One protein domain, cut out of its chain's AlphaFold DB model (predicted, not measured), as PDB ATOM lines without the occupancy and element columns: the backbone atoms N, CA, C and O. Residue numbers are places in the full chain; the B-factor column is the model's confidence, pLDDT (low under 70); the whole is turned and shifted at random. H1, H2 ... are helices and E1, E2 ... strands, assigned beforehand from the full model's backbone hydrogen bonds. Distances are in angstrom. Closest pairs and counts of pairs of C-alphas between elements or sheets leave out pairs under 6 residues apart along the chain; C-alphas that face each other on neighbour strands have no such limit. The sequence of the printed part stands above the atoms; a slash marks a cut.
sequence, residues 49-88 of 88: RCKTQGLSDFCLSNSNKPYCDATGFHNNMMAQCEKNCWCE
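This is residues 49 to 88 of the 88 residues of an uncharacterized protein of Podospora anserina (strain S / ATCC MYA-4624 / DSM 980 / FGSC 10383) (UniProt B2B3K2). A short helix, H1, lies at one end of a small rounded body and a two-stranded hairpin, E1 and E2, at the other, with the last strand, E3, beside the first residues. The 40 printed residues run H1, E1, E2, E3; the sheet E1 - E2 is antiparallel, and the class is mixed, with 17 residues in named elements, under half. The whole is compact, radius of gyration of the C-alphas 9.0 A, spanning 26 by 20 by 15 A.

Residues 49 to 50 pair antiparallel with residues 85 to 86 of E3, residues 85 to 87. H1, residues 53 to 60, is only just apart from E3, 8.1 A at the closest; its O i to N i+4 pairs are within hydrogen-bond range. E1, residues 67 to 69, and E2, residues 72 to 74, form a hairpin at 141 degrees, with N 69 and O 72 3.0 A apart. E3 pairs with no named strand; its closest C-alphas to E1 are Cys 87 and Cys 68, 6.0 A.

H1 measures 9.9 A from C-alpha 53 at (-54.126, 6.993, 7.980) to C-alpha 60 at (-50.571, 5.638, -1.137); E3 ends at C-alpha 87 at (-47.165, -5.366, 2.775).

The printed part has no cut and no long link. Residues 62 to 65, 75 to 79 and 82 are under pLDDT 70.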
ATOM      1  N   ARG A  49     -49.929  -1.228   3.411       81.38
ATOM      2  CA  ARG A  49     -50.504  -0.719   4.670       81.38
ATOM      3  C   ARG A  49     -49.527   0.200   5.364       81.38
ATOM      4  O   ARG A  49     -48.325  -0.023   5.295       81.38
ATOM      5  N   CYS A  50     -50.033   1.201   6.072       82.88
ATOM      6  CA  CYS A  50     -49.211   2.113   6.858       82.88
ATOM      7  C   CYS A  50     -49.722   2.224   8.295       82.88
ATOM      8  O   CYS A  50     -50.911   2.055   8.562       82.88
ATOM      9  N   LYS A  51     -48.820   2.556   9.229       85.75
ATOM     10  CA  LYS A  51     -49.112   2.669  10.671       85.75
ATOM     11  C   LYS A  51     -50.233   3.658  10.982       85.75
ATOM     12  O   LYS A  51     -50.896   3.524  12.005       85.75
ATOM     13  N   THR A  52     -50.401   4.682  10.148       84.44
ATOM     14  CA  THR A  52     -51.407   5.727  10.335       84.44
ATOM     15  C   THR A  52     -52.126   6.034   9.027       84.44
ATOM     16  O   THR A  52     -51.581   5.847   7.933       84.44
ATOM     17  N   GLN A  53     -53.348   6.559   9.140       80.62
ATOM     18  CA  GLN A  53     -54.126   6.993   7.980       80.62
ATOM     19  C   GLN A  53     -53.427   8.135   7.231       80.62
ATOM     20  O   GLN A  53     -53.316   8.068   6.018       80.62
ATOM     21  N   GLY A  54     -52.847   9.114   7.936       81.12
ATOM     22  CA  GLY A  54     -52.136  10.223   7.287       81.12
ATOM     23  C   GLY A  54     -50.920   9.782   6.462       81.12
ATOM     24  O   GLY A  54     -50.641  10.366   5.419       81.12
ATOM     25  N   LEU A  55     -50.224   8.716   6.879       76.81
ATOM     26  CA  LEU A  55     -49.176   8.096   6.062       76.81
ATOM     27  C   LEU A  55     -49.762   7.307   4.895       76.81
ATOM     28  O   LEU A  55     -49.186   7.321   3.819       76.81
ATOM     29  N   SER A  56     -50.905   6.651   5.081       77.56
ATOM     30  CA  SER A  56     -51.598   5.985   3.975       77.56
ATOM     31  C   SER A  56     -52.000   7.000   2.902       77.56
ATOM     32  O   SER A  56     -51.726   6.800   1.726       77.56
ATOM     33  N   ASP A  57     -52.551   8.142   3.304       80.50
ATOM     34  CA  ASP A  57     -52.946   9.203   2.383       80.50
ATOM     35  C   ASP A  57     -51.717   9.825   1.704       80.50
ATOM     36  O   ASP A  57     -51.717  10.036   0.501       80.50
ATOM     37  N   PHE A  58     -50.616  10.053   2.421       78.62
ATOM     38  CA  PHE A  58     -49.404  10.610   1.812       78.62
ATOM     39  C   PHE A  58     -48.681   9.618   0.881       78.62
ATOM     40  O   PHE A  58     -48.318   9.952  -0.248       78.62
ATOM     41  N   CYS A  59     -48.470   8.390   1.350       76.62
ATOM     42  CA  CYS A  59     -47.641   7.392   0.680       76.62
ATOM     43  C   CYS A  59     -48.414   6.635  -0.408       76.62
ATOM     44  O   CYS A  59     -47.822   6.265  -1.420       76.62
ATOM     45  N   LEU A  60     -49.727   6.427  -0.229       75.19
ATOM     46  CA  LEU A  60     -50.571   5.638  -1.137       75.19
ATOM     47  C   LEU A  60     -51.440   6.488  -2.075       75.19
ATOM     48  O   LEU A  60     -51.837   5.984  -3.124       75.19
ATOM     49  N   SER A  61     -51.717   7.763  -1.761       73.00
ATOM     50  CA  SER A  61     -52.533   8.628  -2.636       73.00
ATOM     51  C   SER A  61     -51.761   9.234  -3.813       73.00
ATOM     52  O   SER A  61     -52.379   9.853  -4.683       73.00
ATOM     53  N   ASN A  62     -50.431   9.109  -3.857       63.91
ATOM     54  CA  ASN A  62     -49.629   9.710  -4.922       63.91
ATOM     55  C   ASN A  62     -49.749   8.928  -6.244       63.91
ATOM     56  O   ASN A  62     -49.858   7.700  -6.251       63.91
ATOM     57  N   SER A  63     -49.680   9.642  -7.375       55.66
ATOM     58  CA  SER A  63     -50.000   9.175  -8.742       55.66
ATOM     59  C   SER A  63     -49.253   7.929  -9.240       55.66
ATOM     60  O   SER A  63     -49.614   7.375 -10.274       55.66
ATOM     61  N   ASN A  64     -48.249   7.463  -8.498       60.41
ATOM     62  CA  ASN A  64     -47.458   6.278  -8.814       60.41
ATOM     63  C   ASN A  64     -47.988   4.985  -8.172       60.41
ATOM     64  O   ASN A  64     -47.304   3.975  -8.280       60.41
ATOM     65  N   LYS A  65     -49.160   5.022  -7.505       67.12
ATOM     66  CA  LYS A  65     -49.900   3.869  -6.945       67.12
ATOM     67  C   LYS A  65     -48.972   2.770  -6.404       67.12
ATOM     68  O   LYS A  65     -48.727   1.790  -7.110       67.12
ATOM     69  N   PRO A  66     -48.430   2.930  -5.184       73.12
ATOM     70  CA  PRO A  66     -47.552   1.914  -4.622       73.12
ATOM     71  C   PRO A  66     -48.253   0.558  -4.598       73.12
ATOM     72  O   PRO A  66     -49.459   0.469  -4.355       73.12
ATOM     73  N   TYR A  67     -47.480  -0.485  -4.848       76.62
ATOM     74  CA  TYR A  67     -47.956  -1.858  -4.837       76.62
ATOM     75  C   TYR A  67     -46.944  -2.749  -4.127       76.62
ATOM     76  O   TYR A  67     -45.788  -2.363  -3.921       76.62
ATOM     77  N   CYS A  68     -47.412  -3.929  -3.745       78.69
ATOM     78  CA  CYS A  68     -46.593  -4.967  -3.151       78.69
ATOM     79  C   CYS A  68     -46.430  -6.126  -4.127       78.69
ATOM     80  O   CYS A  68     -47.390  -6.540  -4.779       78.69
ATOM     81  N   ASP A  69     -45.225  -6.674  -4.185       76.25
ATOM     82  CA  ASP A  69     -44.937  -7.927  -4.871       76.25
ATOM     83  C   ASP A  69     -44.095  -8.857  -3.984       76.25
ATOM     84  O   ASP A  69     -43.915  -8.617  -2.789       76.25
ATOM     85  N   ALA A  70     -43.572  -9.937  -4.569       72.88
ATOM     86  CA  ALA A  70     -42.770 -10.930  -3.857       72.88
ATOM     87  C   ALA A  70     -41.457 -10.381  -3.257       72.88
ATOM     88  O   ALA A  70     -40.851 -11.038  -2.413       72.88
ATOM     89  N   THR A  71     -41.002  -9.207  -3.695       74.00
ATOM     90  CA  THR A  71     -39.772  -8.553  -3.228       74.00
ATOM     91  C   THR A  71     -40.032  -7.450  -2.200       74.00
ATOM     92  O   THR A  71     -39.104  -7.041  -1.505       74.00
ATOM     93  N   GLY A  72     -41.287  -7.016  -2.043       72.44
ATOM     94  CA  GLY A  72     -41.697  -6.012  -1.065       72.44
ATOM     95  C   GLY A  72     -42.493  -4.871  -1.693       72.44
ATOM     96  O   GLY A  72     -43.291  -5.083  -2.604       72.44
ATOM     97  N   PHE A  73     -42.309  -3.658  -1.171       76.12
ATOM     98  CA  PHE A  73     -42.954  -2.457  -1.706       76.12
ATOM     99  C   PHE A  73     -42.192  -1.851  -2.863       76.12
ATOM    100  O   PHE A  73     -40.972  -1.723  -2.813       76.12
ATOM    101  N   HIS A  74     -42.947  -1.293  -3.804       75.56
ATOM    102  CA  HIS A  74     -42.399  -0.533  -4.921       75.56
ATOM    103  C   HIS A  74     -43.033   0.847  -5.002       75.56
ATOM    104  O   HIS A  74     -44.261   0.939  -5.038       75.56
ATOM    105  N   ASN A  75     -42.189   1.895  -5.014       69.12
ATOM    106  CA  ASN A  75     -42.407   3.277  -5.497       69.12
ATOM    107  C   ASN A  75     -41.355   4.226  -4.870       69.12
ATOM    108  O   ASN A  75     -41.040   4.115  -3.689       69.12
ATOM    109  N   ASN A  76     -40.876   5.224  -5.621       66.94
ATOM    110  CA  ASN A  76     -39.929   6.251  -5.152       66.94
ATOM    111  C   ASN A  76     -40.406   7.021  -3.905       66.94
ATOM    112  O   ASN A  76     -39.589   7.455  -3.096       66.94
ATOM    113  N   MET A  77     -41.720   7.188  -3.728       65.38
ATOM    114  CA  MET A  77     -42.293   7.821  -2.529       65.38
ATOM    115  C   MET A  77     -42.223   6.923  -1.286       65.38
ATOM    116  O   MET A  77     -42.179   7.426  -0.164       65.38
ATOM    117  N   MET A  78     -42.164   5.601  -1.464       66.31
ATOM    118  CA  MET A  78     -42.150   4.661  -0.346       66.31
ATOM    119  C   MET A  78     -40.814   4.625   0.386       66.31
ATOM    120  O   MET A  78     -40.824   4.305   1.566       66.31
ATOM    121  N   ALA A  79     -39.701   5.062  -0.211       66.56
ATOM    122  CA  ALA A  79     -38.418   5.180   0.497       66.56
ATOM    123  C   ALA A  79     -38.521   6.054   1.769       66.56
ATOM    124  O   ALA A  79     -37.829   5.832   2.761       66.56
ATOM    125  N   GLN A  80     -39.430   7.037   1.774       70.38
ATOM    126  CA  GLN A  80     -39.708   7.875   2.947       70.38
ATOM    127  C   GLN A  80     -40.702   7.230   3.929       70.38
ATOM    128  O   GLN A  80     -40.808   7.645   5.084       70.38
ATOM    129  N   CYS A  81     -41.410   6.196   3.483       73.19
ATOM    130  CA  CYS A  81     -42.507   5.540   4.182       73.19
ATOM    131  C   CYS A  81     -42.182   4.108   4.650       73.19
ATOM    132  O   CYS A  81     -42.896   3.593   5.506       73.19
ATOM    133  N   GLU A  82     -41.105   3.482   4.163       68.12
ATOM    134  CA  GLU A  82     -40.714   2.078   4.403       68.12
ATOM    135  C   GLU A  82     -40.675   1.697   5.887       68.12
ATOM    136  O   GLU A  82     -41.102   0.617   6.276       68.12
ATOM    137  N   LYS A  83     -40.233   2.601   6.767       80.12
ATOM    138  CA  LYS A  83     -40.180   2.327   8.220       80.12
ATOM    139  C   LYS A  83     -41.551   2.324   8.902       80.12
ATOM    140  O   LYS A  83     -41.668   1.970  10.081       80.12
ATOM    141  N   ASN A  84     -42.582   2.785   8.203       80.88
ATOM    142  CA  ASN A  84     -43.926   2.973   8.729       80.88
ATOM    143  C   ASN A  84     -45.012   2.306   7.882       80.88
ATOM    144  O   ASN A  84     -46.184   2.457   8.225       80.88
ATOM    145  N   CYS A  85     -44.644   1.567   6.838       78.50
ATOM    146  CA  CYS A  85     -45.570   0.842   5.983       78.50
ATOM    147  C   CYS A  85     -45.070  -0.593   5.731       78.50
ATOM    148  O   CYS A  85     -43.866  -0.811   5.643       78.50
ATOM    149  N   TRP A  86     -45.980  -1.570   5.672       80.75
ATOM    150  CA  TRP A  86     -45.714  -3.006   5.466       80.75
ATOM    151  C   TRP A  86     -46.710  -3.609   4.442       80.75
ATOM    152  O   TRP A  86     -47.812  -3.083   4.266       80.75
ATOM    153  N   CYS A  87     -46.308  -4.668   3.736       79.12
ATOM    154  CA  CYS A  87     -47.165  -5.366   2.775       79.12
ATOM    155  C   CYS A  87     -47.968  -6.445   3.505       79.12
ATOM    156  O   CYS A  87     -47.383  -7.195   4.290       79.12
ATOM    157  N   GLU A  88     -49.277  -6.510   3.248       74.81
ATOM    158  CA  GLU A  88     -50.193  -7.560   3.737       74.81
ATOM    159  C   GLU A  88     -50.758  -8.392   2.596       74.81
ATOM    160  O   GLU A  88     -51.275  -7.770   1.641       74.81
TER     161      GLU A  88